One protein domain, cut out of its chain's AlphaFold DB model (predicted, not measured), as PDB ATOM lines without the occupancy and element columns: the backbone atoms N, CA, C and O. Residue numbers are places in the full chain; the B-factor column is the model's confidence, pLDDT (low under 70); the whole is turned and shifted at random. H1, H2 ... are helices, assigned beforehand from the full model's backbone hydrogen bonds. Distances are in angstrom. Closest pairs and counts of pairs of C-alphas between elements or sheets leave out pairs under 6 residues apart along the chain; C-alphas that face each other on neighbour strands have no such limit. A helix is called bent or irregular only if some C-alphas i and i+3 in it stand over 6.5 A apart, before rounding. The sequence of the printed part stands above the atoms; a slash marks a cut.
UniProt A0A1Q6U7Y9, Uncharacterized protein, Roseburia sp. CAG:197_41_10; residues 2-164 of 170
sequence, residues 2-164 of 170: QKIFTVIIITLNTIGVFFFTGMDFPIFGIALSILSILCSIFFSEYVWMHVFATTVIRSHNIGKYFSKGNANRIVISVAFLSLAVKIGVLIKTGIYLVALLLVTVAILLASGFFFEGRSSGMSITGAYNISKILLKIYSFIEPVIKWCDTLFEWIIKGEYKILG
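Overview. This is residues 2 to 164 of the 170 residues of an uncharacterized protein of Roseburia sp. CAG:197_41_10 (UniProt A0A1Q6U7Y9). The long helix H5 is the spine of a rod: the hairpin H1 and H2, the helix H3 and the helix H8 pack on its first part, while its far part is an arm with H7 beside it and H6 at the turn. H1, H2, H5 and H8 make an up-and-down bundle, each running against the one before. The printed part has 163 residues with eight named helices, H1 to H8 in chain order, and no named strand: all helix. It is loose, with a radius of gyration of the C-alphas of 21.5 A and spans of 72 by 31 by 26 A.

Arrangement. H1, residues 2 to 22, and H2, residues 26 to 41, form a hairpin at a shallow tilt of 23 degrees; their closest C-alphas, Gly 22 and Gly 29, are 3.7 A apart. The hub H5, residues 70 to 110, touches H1 with residues 70 to 88 alone, closest C-alphas Val 17 and Leu 81, 5.0 A. H3, residues 47 to 56, touches H5 at a steep tilt of 38 degrees, closest C-alphas Ala 53 and Ala 79, 5.1 A. H4, residues 62 to 65, and H5 only just touch, only at the corner, with 3 pairs of C-alphas within 8 A. H6, residues 113 to 120, is irregular, C-alphas 115 and 118 being 9.5 A apart. H7, residues 124 to 139, is close to but not clearly touching H5, opposite ways at 6 degrees. H8, residues 141 to 163, touches H5, closest C-alphas Val 75 and Ile 156, 6.5 A. Each O i to N i+4 pair is within hydrogen-bond range in H1, H2, H3, H5, H7 and H8; H6 has 1 of 4, and 2 of 5 O i to N i+3 pairs; H4 is too short.

Along the chain. H1, 29.4 A long, begins at C-alpha 2 (2.786, -56.999, -18.609). H5 measures 59.6 A and H8 33.0 A, ending at C-alpha 163 (-0.571, -52.366, -15.701).

Size, cuts and confidence. The C-alphas farthest apart, Gln 2 and Ser 119, are 72.7 A apart. The printed part has no cut, and the links are tight. Residues under pLDDT 70 include 117 to 128.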
ATOM      1  N   GLN A   2       2.538 -57.834 -19.802       71.56
ATOM      2  CA  GLN A   2       2.786 -56.999 -18.609       71.56
ATOM      3  C   GLN A   2       4.273 -56.671 -18.345       71.56
ATOM      4  O   GLN A   2       4.607 -55.536 -18.023       71.56
ATOM      5  N   LYS A   3       5.191 -57.629 -18.568       79.25
ATOM      6  CA  LYS A   3       6.649 -57.397 -18.475       79.25
ATOM      7  C   LYS A   3       7.163 -56.350 -19.474       79.25
ATOM      8  O   LYS A   3       8.021 -55.559 -19.116       79.25
ATOM      9  N   ILE A   4       6.635 -56.335 -20.700       84.38
ATOM     10  CA  ILE A   4       7.045 -55.382 -21.745       84.38
ATOM     11  C   ILE A   4       6.567 -53.978 -21.371       84.38
ATOM     12  O   ILE A   4       7.364 -53.049 -21.361       84.38
ATOM     13  N   PHE A   5       5.301 -53.839 -20.968       86.00
ATOM     14  CA  PHE A   5       4.767 -52.558 -20.498       86.00
ATOM     15  C   PHE A   5       5.496 -52.032 -19.255       86.00
ATOM     16  O   PHE A   5       5.754 -50.838 -19.166       86.00
ATOM     17  N   THR A   6       5.900 -52.917 -18.339       87.56
ATOM     18  CA  THR A   6       6.714 -52.535 -17.171       87.56
ATOM     19  C   THR A   6       8.054 -51.941 -17.606       87.56
ATOM     20  O   THR A   6       8.448 -50.894 -17.108       87.56
ATOM     21  N   VAL A   7       8.748 -52.577 -18.556       89.06
ATOM     22  CA  VAL A   7      10.014 -52.049 -19.090       89.06
ATOM     23  C   VAL A   7       9.799 -50.699 -19.769       89.06
ATOM     24  O   VAL A   7      10.572 -49.786 -19.512       89.06
ATOM     25  N   ILE A   8       8.729 -50.539 -20.557       91.50
ATOM     26  CA  ILE A   8       8.389 -49.258 -21.198       91.50
ATOM     27  C   ILE A   8       8.193 -48.154 -20.151       91.50
ATOM     28  O   ILE A   8       8.763 -47.077 -20.297       91.50
ATOM     29  N   ILE A   9       7.435 -48.424 -19.084       91.94
ATOM     30  CA  ILE A   9       7.199 -47.457 -18.001       91.94
ATOM     31  C   ILE A   9       8.510 -47.093 -17.299       91.94
ATOM     32  O   ILE A   9       8.804 -45.912 -17.135       91.94
ATOM     33  N   ILE A  10       9.349 -48.080 -16.969       92.75
ATOM     34  CA  ILE A  10      10.667 -47.820 -16.376       92.75
ATOM     35  C   ILE A  10      11.510 -46.955 -17.315       92.75
ATOM     36  O   ILE A  10      12.110 -45.987 -16.863       92.75
ATOM     37  N   THR A  11      11.528 -47.248 -18.619       93.31
ATOM     38  CA  THR A  11      12.258 -46.443 -19.604       93.31
ATOM     39  C   THR A  11      11.743 -45.005 -19.655       93.31
ATOM     40  O   THR A  11      12.554 -44.083 -19.652       93.31
ATOM     41  N   LEU A  12      10.425 -44.792 -19.649       94.19
ATOM     42  CA  LEU A  12       9.834 -43.450 -19.606       94.19
ATOM     43  C   LEU A  12      10.224 -42.702 -18.324       94.19
ATOM     44  O   LEU A  12      10.650 -41.548 -18.394       94.19
ATOM     45  N   ASN A  13      10.173 -43.374 -17.174       95.06
ATOM     46  CA  ASN A  13      10.597 -42.801 -15.897       95.06
ATOM     47  C   ASN A  13      12.090 -42.466 -15.898       95.06
ATOM     48  O   ASN A  13      12.474 -41.391 -15.448       95.06
ATOM     49  N   THR A  14      12.937 -43.317 -16.479       94.25
ATOM     50  CA  THR A  14      14.365 -43.029 -16.643       94.25
ATOM     51  C   THR A  14      14.619 -41.851 -17.588       94.25
ATOM     52  O   THR A  14      15.486 -41.026 -17.306       94.25
ATOM     53  N   ILE A  15      13.861 -41.711 -18.680       94.31
ATOM     54  CA  ILE A  15      13.949 -40.523 -19.547       94.31
ATOM     55  C   ILE A  15      13.590 -39.266 -18.747       94.31
ATOM     56  O   ILE A  15      14.284 -38.255 -18.849       94.31
ATOM     57  N   GLY A  16      12.556 -39.339 -17.905       92.81
ATOM     58  CA  GLY A  16      12.215 -38.267 -16.974       92.81
ATOM     59  C   GLY A  16      13.364 -37.944 -16.013       92.81
ATOM     60  O   GLY A  16      13.723 -36.778 -15.864       92.81
ATOM     61  N   VAL A  17      13.998 -38.963 -15.419       95.00
ATOM     62  CA  VAL A  17      15.179 -38.806 -14.551       95.00
ATOM     63  C   VAL A  17      16.283 -38.029 -15.266       95.00
ATOM     64  O   VAL A  17      16.755 -37.020 -14.733       95.00
ATOM     65  N   PHE A  18      16.649 -38.455 -16.480       94.12
ATOM     66  CA  PHE A  18      17.637 -37.765 -17.306       94.12
ATOM     67  C   PHE A  18      17.227 -36.319 -17.576       94.12
ATOM     68  O   PHE A  18      18.036 -35.416 -17.403       94.12
ATOM     69  N   PHE A  19      15.977 -36.076 -17.969       92.44
ATOM     70  CA  PHE A  19      15.513 -34.739 -18.322       92.44
ATOM     71  C   PHE A  19      15.563 -33.773 -17.130       92.44
ATOM     72  O   PHE A  19      16.061 -32.659 -17.260       92.44
ATOM     73  N   PHE A  20      15.096 -34.190 -15.951       89.69
ATOM     74  CA  PHE A  20      15.024 -33.300 -14.789       89.69
ATOM     75  C   PHE A  20      16.381 -32.993 -14.151       89.69
ATOM     76  O   PHE A  20      16.551 -31.902 -13.608       89.69
ATOM     77  N   THR A  21      17.347 -33.911 -14.218       88.19
ATOM     78  CA  THR A  21      18.683 -33.705 -13.620       88.19
ATOM     79  C   THR A  21      19.765 -33.356 -14.637       88.19
ATOM     80  O   THR A  21      20.706 -32.636 -14.314       88.19
ATOM     81  N   GLY A  22      19.628 -33.831 -15.871       85.88
ATOM     82  CA  GLY A  22      20.598 -33.665 -16.949       85.88
ATOM     83  C   GLY A  22      20.480 -32.359 -17.728       85.88
ATOM     84  O   GLY A  22      21.417 -32.022 -18.443       85.88
ATOM     85  N   MET A  23      19.373 -31.621 -17.591       84.75
ATOM     86  CA  MET A  23      19.144 -30.367 -18.326       84.75
ATOM     87  C   MET A  23      20.211 -29.312 -18.035       84.75
ATOM     88  O   MET A  23      20.734 -28.705 -18.963       84.75
ATOM     89  N   ASP A  24      20.549 -29.130 -16.757       81.06
ATOM     90  CA  ASP A  24      21.584 -28.183 -16.336       81.06
ATOM     91  C   ASP A  24      22.951 -28.878 -16.178       81.06
ATOM     92  O   ASP A  24      23.991 -28.272 -16.427       81.06
ATOM     93  N   PHE A  25      22.967 -30.169 -15.806       84.56
ATOM     94  CA  PHE A  25      24.196 -30.946 -15.614       84.56
ATOM     95  C   PHE A  25      24.102 -32.364 -16.214       84.56
ATOM     96  O   PHE A  25      23.771 -33.323 -15.505       84.56
ATOM     97  N   PRO A  26      24.470 -32.548 -17.497       88.12
ATOM     98  CA  PRO A  26      24.274 -33.808 -18.222       88.12
ATOM     99  C   PRO A  26      24.894 -35.035 -17.546       88.12
ATOM    100  O   PRO A  26      24.288 -36.103 -17.529       88.12
ATOM    101  N   ILE A  27      26.073 -34.882 -16.933       89.12
ATOM    102  CA  ILE A  27      26.788 -35.974 -16.251       89.12
ATOM    103  C   ILE A  27      25.953 -36.549 -15.097       89.12
ATOM    104  O   ILE A  27      25.847 -37.769 -14.967       89.12
ATOM    105  N   PHE A  28      25.315 -35.691 -14.291       86.56
ATOM    106  CA  PHE A  28      24.440 -36.136 -13.201       86.56
ATOM    107  C   PHE A  28      23.191 -36.834 -13.744       86.56
ATOM    108  O   PHE A  28      22.803 -37.875 -13.215       86.56
ATOM    109  N   GLY A  29      22.624 -36.318 -14.839       91.31
ATOM    110  CA  GLY A  29      21.509 -36.956 -15.540       91.31
ATOM    111  C   GLY A  29      21.832 -38.367 -16.018       91.31
ATOM    112  O   GLY A  29      21.056 -39.291 -15.772       91.31
ATOM    113  N   ILE A  30      22.991 -38.559 -16.651       92.75
ATOM    114  CA  ILE A  30      23.445 -39.875 -17.123       92.75
ATOM    115  C   ILE A  30      23.643 -40.824 -15.939       92.75
ATOM    116  O   ILE A  30      23.088 -41.924 -15.936       92.75
ATOM    117  N   ALA A  31      24.391 -40.398 -14.918       93.75
ATOM    118  CA  ALA A  31      24.698 -41.234 -13.761       93.75
ATOM    119  C   ALA A  31      23.428 -41.683 -13.021       93.75
ATOM    120  O   ALA A  31      23.269 -42.870 -12.726       93.75
ATOM    121  N   LEU A  32      22.494 -40.759 -12.773       94.44
ATOM    122  CA  LEU A  32      21.251 -41.066 -12.067       94.44
ATOM    123  C   LEU A  32      20.309 -41.939 -12.904       94.44
ATOM    124  O   LEU A  32      19.615 -42.790 -12.354       94.44
ATOM    125  N   SER A  33      20.323 -41.788 -14.229       95.50
ATOM    126  CA  SER A  33      19.543 -42.628 -15.146       95.50
ATOM    127  C   SER A  33      20.053 -44.065 -15.184       95.50
ATOM    128  O   SER A  33      19.261 -45.004 -15.099       95.50
ATOM    129  N   ILE A  34      21.375 -44.253 -15.242       95.00
ATOM    130  CA  ILE A  34      21.998 -45.582 -15.155       95.00
ATOM    131  C   ILE A  34      21.642 -46.230 -13.817       95.00
ATOM    132  O   ILE A  34      21.200 -47.380 -13.787       95.00
ATOM    133  N   LEU A  35      21.779 -45.482 -12.719       95.25
ATOM    134  CA  LEU A  35      21.437 -45.977 -11.392       95.25
ATOM    135  C   LEU A  35      19.951 -46.352 -11.305       95.25
ATOM    136  O   LEU A  35      19.638 -47.441 -10.839       95.25
ATOM    137  N   SER A  36      19.054 -45.512 -11.831       96.12
ATOM    138  CA  SER A  36      17.610 -45.770 -11.898       96.12
ATOM    139  C   SER A  36      17.293 -47.089 -12.604       96.12
ATOM    140  O   SER A  36      16.554 -47.905 -12.050       96.12
ATOM    141  N   ILE A  37      17.889 -47.350 -13.774       95.06
ATOM    142  CA  ILE A  37      17.696 -48.609 -14.511       95.06
ATOM    143  C   ILE A  37      18.207 -49.795 -13.691       95.06
ATOM    144  O   ILE A  37      17.472 -50.766 -13.492       95.06
ATOM    145  N   LEU A  38      19.450 -49.724 -13.202       94.12
ATOM    146  CA  LEU A  38      20.073 -50.823 -12.463       94.12
ATOM    147  C   LEU A  38      19.254 -51.184 -11.220       94.12
ATOM    148  O   LEU A  38      18.912 -52.345 -10.989       94.12
ATOM    149  N   CYS A  39      18.881 -50.168 -10.453       94.06
ATOM    150  CA  CYS A  39      18.080 -50.292  -9.251       94.06
ATOM    151  C   CYS A  39      16.675 -50.831  -9.515       94.06
ATOM    152  O   CYS A  39      16.218 -51.718  -8.793       94.06
ATOM    153  N   SER A  40      16.005 -50.338 -10.555       92.56
ATOM    154  CA  SER A  40      14.634 -50.744 -10.874       92.56
ATOM    155  C   SER A  40      14.563 -52.154 -11.455       92.56
ATOM    156  O   SER A  40      13.561 -52.828 -11.263       92.56
ATOM    157  N   ILE A  41      15.595 -52.628 -12.160       91.25
ATOM    158  CA  ILE A  41      15.572 -53.952 -12.806       91.25
ATOM    159  C   ILE A  41      16.146 -55.044 -11.899       91.25
ATOM    160  O   ILE A  41      15.542 -56.117 -11.788       91.25
ATOM    161  N   PHE A  42      17.300 -54.791 -11.275       90.69
ATOM    162  CA  PHE A  42      18.068 -55.816 -10.562       90.69
ATOM    163  C   PHE A  42      17.874 -55.771  -9.048       90.69
ATOM    164  O   PHE A  42      17.859 -56.820  -8.410       90.69
ATOM    165  N   PHE A  43      17.707 -54.578  -8.471       91.31
ATOM    166  CA  PHE A  43      17.704 -54.407  -7.016       91.31
ATOM    167  C   PHE A  43      16.311 -54.173  -6.411       91.31
ATOM    168  O   PHE A  43      16.188 -54.038  -5.196       91.31
ATOM    169  N   SER A  44      15.247 -54.178  -7.218       90.12
ATOM    170  CA  SER A  44      13.897 -53.787  -6.788       90.12
ATOM    171  C   SER A  44      13.314 -54.604  -5.633       90.12
ATOM    172  O   SER A  44      12.465 -54.099  -4.914       90.12
ATOM    173  N   GLU A  45      13.738 -55.857  -5.461       89.81
ATOM    174  CA  GLU A  45      13.217 -56.763  -4.423       89.81
ATOM    175  C   GLU A  45      13.937 -56.635  -3.076       89.81
ATOM    176  O   GLU A  45      13.561 -57.284  -2.100       89.81
ATOM    177  N   TYR A  46      15.015 -55.854  -3.003       89.88
ATOM    178  CA  TYR A  46      15.792 -55.768  -1.779       89.88
ATOM    179  C   TYR A  46      15.227 -54.721  -0.813       89.88
ATOM    180  O   TYR A  46      14.923 -53.596  -1.197       89.88
ATOM    181  N   VAL A  47      15.219 -55.044   0.483       89.00
ATOM    182  CA  VAL A  47      14.646 -54.213   1.563       89.00
ATOM    183  C   VAL A  47      15.176 -52.772   1.582       89.00
ATOM    184  O   VAL A  47      14.403 -51.833   1.750       89.00
ATOM    185  N   TRP A  48      16.476 -52.565   1.362       89.62
ATOM    186  CA  TRP A  48      17.078 -51.223   1.311       89.62
ATOM    187  C   TRP A  48      16.480 -50.335   0.209       89.62
ATOM    188  O   TRP A  48      16.400 -49.123   0.391       89.62
ATOM    189  N   MET A  49      15.964 -50.916  -0.877       92.88
ATOM    190  CA  MET A  49      15.277 -50.168  -1.933       92.88
ATOM    191  C   MET A  49      13.872 -49.728  -1.514       92.88
ATOM    192  O   MET A  49      13.434 -48.638  -1.883       92.88
ATOM    193  N   HIS A  50      13.195 -50.510  -0.669       90.19
ATOM    194  CA  HIS A  50      11.940 -50.084  -0.048       90.19
ATOM    195  C   HIS A  50      12.167 -48.882   0.877       90.19
ATOM    196  O   HIS A  50      11.441 -47.893   0.793       90.19
ATOM    197  N   VAL A  51      13.215 -48.948   1.708       90.50
ATOM    198  CA  VAL A  51      13.623 -47.848   2.600       90.50
ATOM    199  C   VAL A  51      14.010 -46.605   1.799       90.50
ATOM    200  O   VAL A  51      13.645 -45.487   2.163       90.50
ATOM    201  N   PHE A  52      14.719 -46.779   0.685       93.56
ATOM    202  CA  PHE A  52      15.036 -45.684  -0.224       93.56
ATOM    203  C   PHE A  52      13.765 -45.005  -0.746       93.56
ATOM    204  O   PHE A  52      13.621 -43.791  -0.598       93.56
ATOM    205  N   ALA A  53      12.816 -45.762  -1.304       91.44
ATOM    206  CA  ALA A  53      11.618 -45.164  -1.884       91.44
ATOM    207  C   ALA A  53      10.749 -44.456  -0.837       91.44
ATOM    208  O   ALA A  53      10.225 -43.386  -1.128       91.44
ATOM    209  N   THR A  54      10.619 -45.006   0.377       91.00
ATOM    210  CA  THR A  54       9.859 -44.364   1.465       91.00
ATOM    211  C   THR A  54      10.543 -43.101   1.986       91.00
ATOM    212  O   THR A  54       9.880 -42.153   2.399       91.00
ATOM    213  N   THR A  55      11.875 -43.058   1.938       90.06
ATOM    214  CA  THR A  55      12.653 -41.870   2.310       90.06
ATOM    215  C   THR A  55      12.513 -40.764   1.267       90.06
ATOM    216  O   THR A  55      12.405 -39.581   1.612       90.06
ATOM    217  N   VAL A  56      12.527 -41.143  -0.014       91.06
ATOM    218  CA  VAL A  56      12.449 -40.204  -1.135       91.06
ATOM    219  C   VAL A  56      11.022 -39.723  -1.366       91.06
ATOM    220  O   VAL A  56      10.830 -38.521  -1.514       91.06
ATOM    221  N   ILE A  57      10.034 -40.616  -1.380       90.12
ATOM    222  CA  ILE A  57       8.610 -40.299  -1.519       90.12
ATOM    223  C   ILE A  57       7.999 -40.329  -0.120       90.12
ATOM    224  O   ILE A  57       7.599 -41.384   0.375       90.12
ATOM    225  N   ARG A  58       7.911 -39.163   0.528       84.62
ATOM    226  CA  ARG A  58       7.439 -39.035   1.920       84.62
ATOM    227  C   ARG A  58       5.909 -39.090   2.027       84.62
ATOM    228  O   ARG A  58       5.291 -38.259   2.689       84.62
ATOM    229  N   SER A  59       5.288 -40.063   1.363       82.00
ATOM    230  CA  SER A  59       3.857 -40.343   1.480       82.00
ATOM    231  C   SER A  59       3.600 -41.428   2.526       82.00
ATOM    232  O   SER A  59       4.279 -42.451   2.559       82.00
ATOM    233  N   HIS A  60       2.558 -41.244   3.339       77.25
ATOM    234  CA  HIS A  60       2.123 -42.234   4.332       77.25
ATOM    235  C   HIS A  60       1.616 -43.537   3.698       77.25
ATOM    236  O   HIS A  60       1.624 -44.581   4.346       77.25
ATOM    237  N   ASN A  61       1.185 -43.503   2.436       83.56
ATOM    238  CA  ASN A  61       0.626 -44.673   1.759       83.56
ATOM    239  C   ASN A  61       1.659 -45.455   0.948       83.56
ATOM    240  O   ASN A  61       1.326 -46.529   0.454       83.56
ATOM    241  N   ILE A  62       2.895 -44.957   0.803       83.94
ATOM    242  CA  ILE A  62       3.880 -45.546  -0.117       83.94
ATOM    243  C   ILE A  62       4.153 -47.032   0.183       83.94
ATOM    244  O   ILE A  62       4.343 -47.833  -0.729       83.94
ATOM    245  N   GLY A  63       4.078 -47.417   1.462       82.81
ATOM    246  CA  GLY A  63       4.229 -48.798   1.921       82.81
ATOM    247  C   GLY A  63       3.241 -49.784   1.286       82.81
ATOM    248  O   GLY A  63       3.602 -50.934   1.069       82.81
ATOM    249  N   LYS A  64       2.027 -49.334   0.937       85.88
ATOM    250  CA  LYS A  64       0.947 -50.181   0.396       85.88
ATOM    251  C   LYS A  64       1.163 -50.594  -1.060       85.88
ATOM    252  O   LYS A  64       0.585 -51.577  -1.512       85.88
ATOM    253  N   TYR A  65       1.983 -49.847  -1.801       85.44
ATOM    254  CA  TYR A  65       2.272 -50.154  -3.206       85.44
ATOM    255  C   TYR A  65       3.353 -51.221  -3.355       85.44
ATOM    256  O   TYR A  65       3.529 -51.766  -4.445       85.44
ATOM    257  N   PHE A  66       4.075 -51.540  -2.281       86.56
ATOM    258  CA  PHE A  66       5.070 -52.595  -2.307       86.56
ATOM    259  C   PHE A  66       4.424 -53.969  -2.222       86.56
ATOM    260  O   PHE A  66       3.646 -54.264  -1.320       86.56
ATOM    261  N   SER A  67       4.799 -54.832  -3.155       83.19
ATOM    262  CA  SER A  67       4.421 -56.238  -3.136       83.19
ATOM    263  C   SER A  67       5.619 -57.067  -3.592       83.19
ATOM    264  O   SER A  67       6.569 -57.230  -2.825       83.19
ATOM    265  N   LYS A  68       5.614 -57.572  -4.827       78.38
ATOM    266  CA  LYS A  68       6.705 -58.321  -5.461       78.38
ATOM    267  C   LYS A  68       6.698 -58.109  -6.973       78.38
ATOM    268  O   LYS A  68       5.661 -57.836  -7.580       78.38
ATOM    269  N   GLY A  69       7.844 -58.308  -7.606       85.44
ATOM    270  CA  GLY A  69       7.981 -58.297  -9.056       85.44
ATOM    271  C   GLY A  69       7.803 -56.900  -9.646       85.44
ATOM    272  O   GLY A  69       8.401 -55.931  -9.186       85.44
ATOM    273  N   ASN A  70       6.988 -56.792 -10.700       86.56
ATOM    274  CA  ASN A  70       6.862 -55.560 -11.487       86.56
ATOM    275  C   ASN A  70       6.421 -54.350 -10.649       86.56
ATOM    276  O   ASN A  70       6.912 -53.257 -10.902       86.56
ATOM    277  N   ALA A  71       5.580 -54.557  -9.633       87.06
ATOM    278  CA  ALA A  71       5.149 -53.524  -8.691       87.06
ATOM    279  C   ALA A  71       6.348 -52.805  -8.044       87.06
ATOM    280  O   ALA A  71       6.521 -51.596  -8.191       87.06
ATOM    281  N   ASN A  72       7.258 -53.574  -7.438       91.69
ATOM    282  CA  ASN A  72       8.448 -53.026  -6.791       91.69
ATOM    283  C   ASN A  72       9.333 -52.285  -7.803       91.69
ATOM    284  O   ASN A  72       9.788 -51.178  -7.532       91.69
ATOM    285  N   ARG A  73       9.522 -52.845  -9.006       92.94
ATOM    286  CA  ARG A  73      10.323 -52.212 -10.073       92.94
ATOM    287  C   ARG A  73       9.802 -50.828 -10.451       92.94
ATOM    288  O   ARG A  73      10.590 -49.902 -10.629       92.94
ATOM    289  N   ILE A  74       8.484 -50.691 -10.542       92.81
ATOM    290  CA  ILE A  74       7.817 -49.432 -10.874       92.81
ATOM    291  C   ILE A  74       8.004 -48.426  -9.749       92.81
ATOM    292  O   ILE A  74       8.500 -47.331 -10.005       92.81
ATOM    293  N   VAL A  75       7.707 -48.814  -8.506       93.19
ATOM    294  CA  VAL A  75       7.862 -47.932  -7.335       93.19
ATOM    295  C   VAL A  75       9.295 -47.426  -7.217       93.19
ATOM    296  O   VAL A  75       9.502 -46.237  -6.988       93.19
ATOM    297  N   ILE A  76      10.291 -48.291  -7.437       95.75
ATOM    298  CA  ILE A  76      11.694 -47.871  -7.450       95.75
ATOM    299  C   ILE A  76      11.967 -46.892  -8.598       95.75
ATOM    300  O   ILE A  76      12.582 -45.852  -8.361       95.75
ATOM    301  N   SER A  77      11.474 -47.154  -9.810       96.00
ATOM    302  CA  SER A  77      11.664 -46.235 -10.941       96.00
ATOM    303  C   SER A  77      11.054 -44.851 -10.684       96.00
ATOM    304  O   SER A  77      11.705 -43.834 -10.937       96.00
ATOM    305  N   VAL A  78       9.862 -44.799 -10.079       95.00
ATOM    306  CA  VAL A  78       9.192 -43.547  -9.706       95.00
ATOM    307  C   VAL A  78       9.904 -42.863  -8.541       95.00
ATOM    308  O   VAL A  78       9.995 -41.638  -8.514       95.00
ATOM    309  N   ALA A  79      10.481 -43.612  -7.599       95.38
ATOM    310  CA  ALA A  79      11.307 -43.037  -6.540       95.38
ATOM    311  C   ALA A  79      12.545 -42.330  -7.108       95.38
ATOM    312  O   ALA A  79      12.853 -41.214  -6.693       95.38
ATOM    313  N   PHE A  80      13.213 -42.913  -8.106       96.31
ATOM    314  CA  PHE A  80      14.298 -42.222  -8.808       96.31
ATOM    315  C   PHE A  80      13.814 -40.981  -9.554       96.31
ATOM    316  O   PHE A  80      14.487 -39.953  -9.497       96.31
ATOM    317  N   LEU A  81      12.647 -41.039 -10.199       95.31
ATOM    318  CA  LEU A  81      12.043 -39.870 -10.840       95.31
ATOM    319  C   LEU A  81      11.739 -38.755  -9.823       95.31
ATOM    320  O   LEU A  81      12.048 -37.590 -10.070       95.31
ATOM    321  N   SER A  82      11.216 -39.112  -8.649       94.25
ATOM    322  CA  SER A  82      10.973 -38.184  -7.542       94.25
ATOM    323  C   SER A  82      12.255 -37.533  -7.044       94.25
ATOM    324  O   SER A  82      12.332 -36.306  -6.922       94.25
ATOM    325  N   LEU A  83      13.299 -38.335  -6.829       94.06
ATOM    326  CA  LEU A  83      14.615 -37.833  -6.455       94.06
ATOM    327  C   LEU A  83      15.163 -36.871  -7.516       94.06
ATOM    328  O   LEU A  83      15.650 -35.796  -7.172       94.06
ATOM    329  N   ALA A  84      15.047 -37.233  -8.794       93.25
ATOM    330  CA  ALA A  84      15.530 -36.437  -9.914       93.25
ATOM    331  C   ALA A  84      14.854 -35.061  -9.973       93.25
ATOM    332  O   ALA A  84      15.535 -34.043 -10.093       93.25
ATOM    333  N   VAL A  85      13.528 -35.011  -9.805       91.06
ATOM    334  CA  VAL A  85      12.788 -33.744  -9.741       91.06
ATOM    335  C   VAL A  85      13.232 -32.905  -8.546       91.06
ATOM    336  O   VAL A  85      13.500 -31.716  -8.711       91.06
ATOM    337  N   LYS A  86      13.380 -33.499  -7.356       89.31
ATOM    338  CA  LYS A  86      13.827 -32.767  -6.156       89.31
ATOM    339  C   LYS A  86      15.237 -32.197  -6.321       89.31
ATOM    340  O   LYS A  86      15.460 -31.036  -5.986       89.31
ATOM    341  N   ILE A  87      16.165 -32.978  -6.874       87.69
ATOM    342  CA  ILE A  87      17.523 -32.517  -7.187       87.69
ATOM    343  C   ILE A  87      17.476 -31.382  -8.215       87.69
ATOM    344  O   ILE A  87      18.089 -30.343  -7.988       87.69
ATOM    345  N   GLY A  88      16.712 -31.534  -9.300       85.62
ATOM    346  CA  GLY A  88      16.567 -30.495 -10.324       85.62
ATOM    347  C   GLY A  88      16.007 -29.182  -9.763       85.62
ATOM    348  O   GLY A  88      16.541 -28.107 -10.040       85.62
ATOM    349  N   VAL A  89      14.985 -29.256  -8.903       84.88
ATOM    350  CA  VAL A  89      14.425 -28.084  -8.204       84.88
ATOM    351  C   VAL A  89      15.473 -27.425  -7.305       84.88
ATOM    352  O   VAL A  89      15.605 -26.200  -7.329       84.88
ATOM    353  N   LEU A  90      16.243 -28.206  -6.542       83.88
ATOM    354  CA  LEU A  90      17.292 -27.679  -5.664       83.88
ATOM    355  C   LEU A  90      18.414 -26.999  -6.452       83.88
ATOM    356  O   LEU A  90      18.820 -25.897  -6.084       83.88
ATOM    357  N   ILE A  91      18.870 -27.608  -7.549       82.81
ATOM    358  CA  ILE A  91      19.898 -27.039  -8.427       82.81
ATOM    359  C   ILE A  91      19.432 -25.691  -8.978       82.81
ATOM    360  O   ILE A  91      20.114 -24.683  -8.789       82.81
ATOM    361  N   LYS A  92      18.246 -25.641  -9.599       81.81
ATOM    362  CA  LYS A  92      17.722 -24.395 -10.177       81.81
ATOM    363  C   LYS A  92      17.522 -23.323  -9.118       81.81
ATOM    364  O   LYS A  92      17.919 -22.179  -9.323       81.81
ATOM    365  N   THR A  93      16.962 -23.688  -7.968       80.38
ATOM    366  CA  THR A  93      16.763 -22.737  -6.867       80.38
ATOM    367  C   THR A  93      18.096 -22.203  -6.343       80.38
ATOM    368  O   THR A  93      18.216 -21.003  -6.103       80.38
ATOM    369  N   GLY A  94      19.115 -23.058  -6.231       78.81
ATOM    370  CA  GLY A  94      20.471 -22.660  -5.859       78.81
ATOM    371  C   GLY A  94      21.089 -21.680  -6.856       78.81
ATOM    372  O   GLY A  94      21.593 -20.637  -6.445       78.81
ATOM    373  N   ILE A  95      20.985 -21.958  -8.161       80.75
ATOM    374  CA  ILE A  95      21.473 -21.061  -9.224       80.75
ATOM    375  C   ILE A  95      20.781 -19.694  -9.138       80.75
ATOM    376  O   ILE A  95      21.458 -18.666  -9.141       80.75
ATOM    377  N   TYR A  96      19.451 -19.664  -8.997       79.50
ATOM    378  CA  TYR A  96      18.708 -18.409  -8.846       79.50
ATOM    379  C   TYR A  96      19.123 -17.632  -7.596       79.50
ATOM    380  O   TYR A  96      19.243 -16.410  -7.650       79.50
ATOM    381  N   LEU A  97      19.371 -18.323  -6.483       79.81
ATOM    382  CA  LEU A  97      19.793 -17.690  -5.237       79.81
ATOM    383  C   LEU A  97      21.188 -17.065  -5.369       79.81
ATOM    384  O   LEU A  97      21.381 -15.921  -4.960       79.81
ATOM    385  N   VAL A  98      22.138 -17.765  -5.996       81.00
ATOM    386  CA  VAL A  98      23.483 -17.226  -6.268       81.00
ATOM    387  C   VAL A  98      23.412 -16.031  -7.217       81.00
ATOM    388  O   VAL A  98      24.006 -14.992  -6.932       81.00
ATOM    389  N   ALA A  99      22.649 -16.133  -8.308       79.44
ATOM    390  CA  ALA A  99      22.463 -15.028  -9.246       79.44
ATOM    391  C   ALA A  99      21.861 -13.795  -8.553       79.44
ATOM    392  O   ALA A  99      22.342 -12.679  -8.742       79.44
ATOM    393  N   LEU A 100      20.859 -13.995  -7.693       79.38
ATOM    394  CA  LEU A 100      20.232 -12.921  -6.926       79.38
ATOM    395  C   LEU A 100      21.221 -12.249  -5.962       79.38
ATOM    396  O   LEU A 100      21.226 -11.020  -5.854       79.38
ATOM    397  N   LEU A 101      22.078 -13.023  -5.288       80.56
ATOM    398  CA  LEU A 101      23.135 -12.482  -4.427       80.56
ATOM    399  C   LEU A 101      24.147 -11.657  -5.227       80.56
ATOM    400  O   LEU A 101      24.481 -10.549  -4.811       80.56
ATOM    401  N   LEU A 102      24.591 -12.145  -6.386       81.12
ATOM    402  CA  LEU A 102      25.525 -11.415  -7.249       81.12
ATOM    403  C   LEU A 102      24.924 -10.101  -7.758       81.12
ATOM    404  O   LEU A 102      25.580  -9.066  -7.682       81.12
ATOM    405  N   VAL A 103      23.665 -10.117  -8.205       80.06
ATOM    406  CA  VAL A 103      22.943  -8.901  -8.617       80.06
ATOM    407  C   VAL A 103      22.802  -7.931  -7.445       80.06
ATOM    408  O   VAL A 103      23.020  -6.734  -7.608       80.06
ATOM    409  N   THR A 104      22.501  -8.435  -6.248       77.00
ATOM    410  CA  THR A 104      22.418  -7.611  -5.034       77.00
ATOM    411  C   THR A 104      23.752  -6.929  -4.737       77.00
ATOM    412  O   THR A 104      23.786  -5.717  -4.533       77.00
ATOM    413  N   VAL A 105      24.860  -7.674  -4.762       79.62
ATOM    414  CA  VAL A 105      26.210  -7.124  -4.566       79.62
ATOM    415  C   VAL A 105      26.553  -6.107  -5.654       79.62
ATOM    416  O   VAL A 105      27.086  -5.046  -5.342       79.62
ATOM    417  N   ALA A 106      26.198  -6.379  -6.912       79.50
ATOM    418  CA  ALA A 106      26.421  -5.456  -8.020       79.50
ATOM    419  C   ALA A 106      25.647  -4.140  -7.844       79.50
ATOM    420  O   ALA A 106      26.220  -3.074  -8.049       79.50
ATOM    421  N   ILE A 107      24.385  -4.192  -7.403       78.25
ATOM    422  CA  ILE A 107      23.584  -2.995  -7.097       78.25
ATOM    423  C   ILE A 107      24.216  -2.202  -5.946       78.25
ATOM    424  O   ILE A 107      24.312  -0.983  -6.038       78.25
ATOM    425  N   LEU A 108      24.679  -2.879  -4.890       74.19
ATOM    426  CA  LEU A 108      25.348  -2.247  -3.745       74.19
ATOM    427  C   LEU A 108      26.686  -1.592  -4.120       74.19
ATOM    428  O   LEU A 108      27.052  -0.559  -3.561       74.19
ATOM    429  N   LEU A 109      27.430  -2.193  -5.049       78.12
ATOM    430  CA  LEU A 109      28.654  -1.609  -5.597       78.12
ATOM    431  C   LEU A 109      28.335  -0.406  -6.488       78.12
ATOM    432  O   LEU A 109      28.936   0.651  -6.316       78.12
ATOM    433  N   ALA A 110      27.372  -0.548  -7.402       77.75
ATOM    434  CA  ALA A 110      26.978   0.498  -8.343       77.75
ATOM    435  C   ALA A 110      26.371   1.724  -7.652       77.75
ATOM    436  O   ALA A 110      26.568   2.843  -8.114       77.75
ATOM    437  N   SER A 111      25.666   1.533  -6.534       74.56
ATOM    438  CA  SER A 111      25.153   2.641  -5.727       74.56
ATOM    439  C   SER A 111      26.231   3.328  -4.889       74.56
ATOM    440  O   SER A 111      25.925   4.314  -4.237       74.56
ATOM    441  N   GLY A 112      27.472   2.830  -4.863       70.69
ATOM    442  CA  GLY A 112      28.528   3.356  -3.996       70.69
ATOM    443  C   GLY A 112      28.335   3.008  -2.517       70.69
ATOM    444  O   GLY A 112      29.120   3.446  -1.679       70.69
ATOM    445  N   PHE A 113      27.336   2.187  -2.165       72.50
ATOM    446  CA  PHE A 113      27.001   1.862  -0.776       72.50
ATOM    447  C   PHE A 113      28.156   1.199  -0.018       72.50
ATOM    448  O   PHE A 113      28.347   1.473   1.164       72.50
ATOM    449  N   PHE A 114      28.964   0.365  -0.680       70.38
ATOM    450  CA  PHE A 114      30.145  -0.235  -0.047       70.38
ATOM    451  C   PHE A 114      31.244   0.777   0.316       70.38
ATOM    452  O   PHE A 114      32.045   0.489   1.201       70.38
ATOM    453  N   PHE A 115      31.275   1.946  -0.331       75.81
ATOM    454  CA  PHE A 115      32.303   2.970  -0.123       75.81
ATOM    455  C   PHE A 115      31.792   4.138   0.729       75.81
ATOM    456  O   PHE A 115      32.482   4.589   1.638       75.81
ATOM    457  N   GLU A 116      30.563   4.592   0.481       73.50
ATOM    458  CA  GLU A 116      29.968   5.772   1.121       73.50
ATOM    459  C   GLU A 116      28.899   5.416   2.178       73.50
ATOM    460  O   GLU A 116      28.362   6.287   2.869       73.50
ATOM    461  N   GLY A 117      28.560   4.134   2.350       67.06
ATOM    462  CA  GLY A 117      27.586   3.682   3.351       67.06
ATOM    463  C   GLY A 117      26.205   4.319   3.153       67.06
ATOM    464  O   GLY A 117      25.723   4.444   2.032       67.06
ATOM    465  N   ARG A 118      25.544   4.773   4.230       63.72
ATOM    466  CA  ARG A 118      24.243   5.485   4.139       63.72
ATOM    467  C   ARG A 118      24.311   6.821   3.389       63.72
ATOM    468  O   ARG A 118      23.265   7.315   2.979       63.72
ATOM    469  N   SER A 119      25.503   7.396   3.216       65.19
ATOM    470  CA  SER A 119      25.702   8.646   2.472       65.19
ATOM    471  C   SER A 119      25.490   8.473   0.965       65.19
ATOM    472  O   SER A 119      25.220   9.451   0.280       65.19
ATOM    473  N   SER A 120      25.531   7.231   0.472       63.19
ATOM    474  CA  SER A 120      25.328   6.867  -0.940       63.19
ATOM    475  C   SER A 120      23.898   7.071  -1.472       63.19
ATOM    476  O   SER A 120      23.611   6.797  -2.634       63.19
ATOM    477  N   GLY A 121      22.950   7.483  -0.620       63.59
ATOM    478  CA  GLY A 121      21.538   7.647  -0.987       63.59
ATOM    479  C   GLY A 121      20.707   6.355  -0.963       63.59
ATOM    480  O   GLY A 121      19.495   6.403  -1.181       63.59
ATOM    481  N   MET A 122      21.300   5.199  -0.643       65.62
ATOM    482  CA  MET A 122      20.558   3.940  -0.543       65.62
ATOM    483  C   MET A 122      19.831   3.807   0.807       65.62
ATOM    484  O   MET A 122      20.448   3.749   1.874       65.62
ATOM    485  N   SER A 123      18.497   3.725   0.775       64.19
ATOM    486  CA  SER A 123      17.692   3.537   1.988       64.19
ATOM    487  C   SER A 123      17.795   2.102   2.525       64.19
ATOM    488  O   SER A 123      17.801   1.131   1.768       64.19
ATOM    489  N   ILE A 124      17.808   1.951   3.855       60.16
ATOM    490  CA  ILE A 124      17.748   0.659   4.580       60.16
ATOM    491  C   ILE A 124      16.576  -0.204   4.078       60.16
ATOM    492  O   ILE A 124      16.652  -1.431   4.041       60.16
ATOM    493  N   THR A 125      15.508   0.458   3.635       65.38
ATOM    494  CA  THR A 125      14.307  -0.121   3.033       65.38
ATOM    495  C   THR A 125      14.612  -0.945   1.777       65.38
ATOM    496  O   THR A 125      13.985  -1.980   1.563       65.38
ATOM    497  N   GLY A 126      15.601  -0.544   0.969       63.81
ATOM    498  CA  GLY A 126      16.038  -1.286  -0.218       63.81
ATOM    499  C   GLY A 126      16.692  -2.624   0.131       63.81
ATOM    500  O   GLY A 126      16.287  -3.663  -0.385       63.81
ATOM    501  N   ALA A 127      17.634  -2.623   1.079       64.06
ATOM    502  CA  ALA A 127      18.284  -3.846   1.560       64.06
ATOM    503  C   ALA A 127      17.291  -4.797   2.261       64.06
ATOM    504  O   ALA A 127      17.347  -6.013   2.070       64.06
ATOM    505  N   TYR A 128      16.336  -4.244   3.019       66.25
ATOM    506  CA  TYR A 128      15.261  -5.009   3.659       66.25
ATOM    507  C   TYR A 128      14.308  -5.668   2.645       66.25
ATOM    508  O   TYR A 128      13.859  -6.796   2.842       66.25
ATOM    509  N   ASN A 129      14.011  -5.004   1.526       70.75
ATOM    510  CA  ASN A 129      13.157  -5.588   0.490       70.75
ATOM    511  C   ASN A 129      13.837  -6.758  -0.236       70.75
ATOM    512  O   ASN A 129      13.174  -7.755  -0.530       70.75
ATOM    513  N   ILE A 130      15.150  -6.686  -0.462       67.88
ATOM    514  CA  ILE A 130      15.921  -7.776  -1.083       67.88
ATOM    515  C   ILE A 130      15.949  -9.015  -0.175       67.88
ATOM    516  O   ILE A 130      15.679 -10.127  -0.633       67.88
ATOM    517  N   SER A 131      16.189  -8.839   1.129       66.81
ATOM    518  CA  SER A 131      16.171  -9.953   2.087       66.81
ATOM    519  C   SER A 131      14.778 -10.575   2.242       66.81
ATOM    520  O   SER A 131      14.651 -11.797   2.355       66.81
ATOM    521  N   LYS A 132      13.712  -9.770   2.154       73.44
ATOM    522  CA  LYS A 132      12.325 -10.261   2.168       73.44
ATOM    523  C   LYS A 132      11.993 -11.118   0.940       73.44
ATOM    524  O   LYS A 132      11.279 -12.110   1.075       73.44
ATOM    525  N   ILE A 133      12.526 -10.782  -0.239       72.75
ATOM    526  CA  ILE A 133      12.378 -11.590  -1.464       72.75
ATOM    527  C   ILE A 133      13.128 -12.923  -1.331       72.75
ATOM    528  O   ILE A 133      12.551 -13.968  -1.627       72.75
ATOM    529  N   LEU A 134      14.364 -12.904  -0.814       66.19
ATOM    530  CA  LEU A 134      15.161 -14.112  -0.546       66.19
ATOM    531  C   LEU A 134      14.439 -15.087   0.395       66.19
ATOM    532  O   LEU A 134      14.300 -16.268   0.075       66.19
ATOM    533  N   LEU A 135      13.921 -14.585   1.520       70.88
ATOM    534  CA  LEU A 135      13.146 -15.389   2.470       70.88
ATOM    535  C   LEU A 135      11.887 -15.977   1.828       70.88
ATOM    536  O   LEU A 135      11.545 -17.132   2.082       70.88
ATOM    537  N   LYS A 136      11.218 -15.210   0.961       72.25
ATOM    538  CA  LYS A 136      10.026 -15.676   0.252       72.25
ATOM    539  C   LYS A 136      10.369 -16.818  -0.707       72.25
ATOM    540  O   LYS A 136       9.703 -17.844  -0.649       72.25
ATOM    541  N   ILE A 137      11.430 -16.696  -1.506       68.81
ATOM    542  CA  ILE A 137      11.889 -17.765  -2.415       68.81
ATOM    543  C   ILE A 137      12.227 -19.036  -1.629       68.81
ATOM    544  O   ILE A 137      11.761 -20.118  -1.981       68.81
ATOM    545  N   TYR A 138      12.965 -18.906  -0.524       67.81
ATOM    546  CA  TYR A 138      13.313 -20.047   0.320       67.81
ATOM    547  C   TYR A 138      12.072 -20.722   0.928       67.81
ATOM    548  O   TYR A 138      11.953 -21.947   0.908       67.81
ATOM    549  N   SER A 139      11.096 -19.931   1.387       71.94
ATOM    550  CA  SER A 139       9.846 -20.444   1.970       71.94
ATOM    551  C   SER A 139       8.960 -21.218   0.984       71.94
ATOM    552  O   SER A 139       8.089 -21.971   1.412       71.94
ATOM    553  N   PHE A 140       9.191 -21.078  -0.326       73.81
ATOM    554  CA  PHE A 140       8.457 -21.811  -1.360       73.81
ATOM    555  C   PHE A 140       9.014 -23.216  -1.630       73.81
ATOM    556  O   PHE A 140       8.310 -24.037  -2.215       73.81
ATOM    557  N   ILE A 141      10.232 -23.535  -1.180       73.38
ATOM    558  CA  ILE A 141      10.877 -24.825  -1.472       73.38
ATOM    559  C   ILE A 141      10.154 -25.977  -0.762       73.38
ATOM    560  O   ILE A 141       9.825 -26.987  -1.381       73.38
ATOM    561  N   GLU A 142       9.878 -25.837   0.537       75.69
ATOM    562  CA  GLU A 142       9.290 -26.921   1.331       75.69
ATOM    563  C   GLU A 142       7.861 -27.301   0.881       75.69
ATOM    564  O   GLU A 142       7.601 -28.498   0.711       75.69
ATOM    565  N   PRO A 143       6.941 -26.349   0.611       81.56
ATOM    566  CA  PRO A 143       5.627 -26.669   0.054       81.56
ATOM    567  C   PRO A 143       5.703 -27.377  -1.303       81.56
ATOM    568  O   PRO A 143       4.945 -28.316  -1.540       81.56
ATOM    569  N   VAL A 144       6.635 -26.971  -2.174       79.00
ATOM    570  CA  VAL A 144       6.832 -27.599  -3.491       79.00
ATOM    571  C   VAL A 144       7.306 -29.042  -3.338       79.00
ATOM    572  O   VAL A 144       6.759 -29.929  -3.989       79.00
ATOM    573  N   ILE A 145       8.252 -29.310  -2.432       78.31
ATOM    574  CA  ILE A 145       8.718 -30.678  -2.159       78.31
ATOM    575  C   ILE A 145       7.568 -31.560  -1.649       78.31
ATOM    576  O   ILE A 145       7.422 -32.686  -2.125       78.31
ATOM    577  N   LYS A 146       6.727 -31.053  -0.734       82.69
ATOM    578  CA  LYS A 146       5.552 -31.795  -0.237       82.69
ATOM    579  C   LYS A 146       4.537 -32.070  -1.343       82.69
ATOM    580  O   LYS A 146       3.995 -33.168  -1.421       82.69
ATOM    581  N   TRP A 147       4.298 -31.095  -2.217       85.12
ATOM    582  CA  TRP A 147       3.406 -31.275  -3.358       85.12
ATOM    583  C   TRP A 147       3.935 -32.334  -4.337       85.12
ATOM    584  O   TRP A 147       3.162 -33.174  -4.804       85.12
ATOM    585  N   CYS A 148       5.252 -32.373  -4.572       84.25
ATOM    586  CA  CYS A 148       5.887 -33.441  -5.346       84.25
ATOM    587  C   CYS A 148       5.615 -34.828  -4.744       84.25
ATOM    588  O   CYS A 148       5.295 -35.746  -5.493       84.25
ATOM    589  N   ASP A 149       5.688 -34.992  -3.418       85.75
ATOM    590  CA  ASP A 149       5.428 -36.287  -2.769       85.75
ATOM    591  C   ASP A 149       4.018 -36.825  -3.073       85.75
ATOM    592  O   ASP A 149       3.864 -38.006  -3.387       85.75
ATOM    593  N   THR A 150       2.996 -35.962  -3.048       86.06
ATOM    594  CA  THR A 150       1.620 -36.341  -3.422       86.06
ATOM    595  C   THR A 150       1.506 -36.687  -4.906       86.06
ATOM    596  O   THR A 150       0.846 -37.661  -5.271       86.06
ATOM    597  N   LEU A 151       2.177 -35.923  -5.767       89.06
ATOM    598  CA  LEU A 151       2.195 -36.157  -7.209       89.06
ATOM    599  C   LEU A 151       2.780 -37.524  -7.570       89.06
ATOM    600  O   LEU A 151       2.213 -38.238  -8.393       89.06
ATOM    601  N   PHE A 152       3.895 -37.910  -6.948       90.50
ATOM    602  CA  PHE A 152       4.540 -39.190  -7.241       90.50
ATOM    603  C   PHE A 152       3.732 -40.385  -6.744       90.50
ATOM    604  O   PHE A 152       3.730 -41.423  -7.401       90.50
ATOM    605  N   GLU A 153       2.967 -40.232  -5.662       88.12
ATOM    606  CA  GLU A 153       1.976 -41.242  -5.289       88.12
ATOM    607  C   GLU A 153       0.906 -41.410  -6.380       88.12
ATOM    608  O   GLU A 153       0.528 -42.533  -6.717       88.12
ATOM    609  N   TRP A 154       0.434 -40.312  -6.976       88.62
ATOM    610  CA  TRP A 154      -0.551 -40.374  -8.058       88.62
ATOM    611  C   TRP A 154       0.023 -40.986  -9.336       88.62
ATOM    612  O   TRP A 154      -0.687 -41.727 -10.015       88.62
ATOM    613  N   ILE A 155       1.297 -40.728  -9.640       90.25
ATOM    614  CA  ILE A 155       2.001 -41.372 -10.758       90.25
ATOM    615  C   ILE A 155       2.051 -42.887 -10.542       90.25
ATOM    616  O   ILE A 155       1.644 -43.623 -11.436       90.25
ATOM    617  N   ILE A 156       2.427 -43.354  -9.343       89.00
ATOM    618  CA  ILE A 156       2.432 -44.791  -9.015       89.00
ATOM    619  C   ILE A 156       1.035 -45.392  -9.209       89.00
ATOM    620  O   ILE A 156       0.897 -46.406  -9.892       89.00
ATOM    621  N   LYS A 157      -0.017 -44.749  -8.677       88.75
ATOM    622  CA  LYS A 157      -1.408 -45.196  -8.881       88.75
ATOM    623  C   LYS A 157      -1.778 -45.277 -10.365       88.75
ATOM    624  O   LYS A 157      -2.405 -46.244 -10.795       88.75
ATOM    625  N   GLY A 158      -1.399 -44.268 -11.145       87.19
ATOM    626  CA  GLY A 158      -1.648 -44.218 -12.585       87.19
ATOM    627  C   GLY A 158      -0.958 -45.358 -13.332       87.19
ATOM    628  O   GLY A 158      -1.600 -46.064 -14.108       87.19
ATOM    629  N   GLU A 159       0.323 -45.587 -13.054       88.25
ATOM    630  CA  GLU A 159       1.113 -46.661 -13.666       88.25
ATOM    631  C   GLU A 159       0.600 -48.051 -13.274       88.25
ATOM    632  O   GLU A 159       0.520 -48.946 -14.119       88.25
ATOM    633  N   TYR A 160       0.162 -48.227 -12.025       88.88
ATOM    634  CA  TYR A 160      -0.449 -49.469 -11.548       88.88
ATOM    635  C   TYR A 160      -1.765 -49.751 -12.268       88.88
ATOM    636  O   TYR A 160      -1.982 -50.872 -12.730       88.88
ATOM    637  N   LYS A 161      -2.606 -48.724 -12.451       86.81
ATOM    638  CA  LYS A 161      -3.863 -48.834 -13.200       86.81
ATOM    639  C   LYS A 161      -3.632 -49.227 -14.661       86.81
ATOM    640  O   LYS A 161      -4.365 -50.059 -15.184       86.81
ATOM    641  N   ILE A 162      -2.602 -48.675 -15.311       85.38
ATOM    642  CA  ILE A 162      -2.221 -49.037 -16.689       85.38
ATOM    643  C   ILE A 162      -1.783 -50.506 -16.775       85.38
ATOM    644  O   ILE A 162      -2.053 -51.184 -17.766       85.38
ATOM    645  N   LEU A 163      -1.112 -51.008 -15.739       83.56
ATOM    646  CA  LEU A 163      -0.571 -52.366 -15.701       83.56
ATOM    647  C   LEU A 163      -1.503 -53.409 -15.078       83.56
ATOM    648  O   LEU A 163      -1.131 -54.586 -15.050       83.56
ATOM    649  N   GLY A 164      -2.674 -53.000 -14.585       81.44
ATOM    650  CA  GLY A 164      -3.602 -53.869 -13.859       81.44
ATOM    651  C   GLY A 164      -2.994 -54.455 -12.581       81.44
ATOM    652  O   GLY A 164      -3.217 -55.626 -12.288       81.44
TER     653      GLY A 164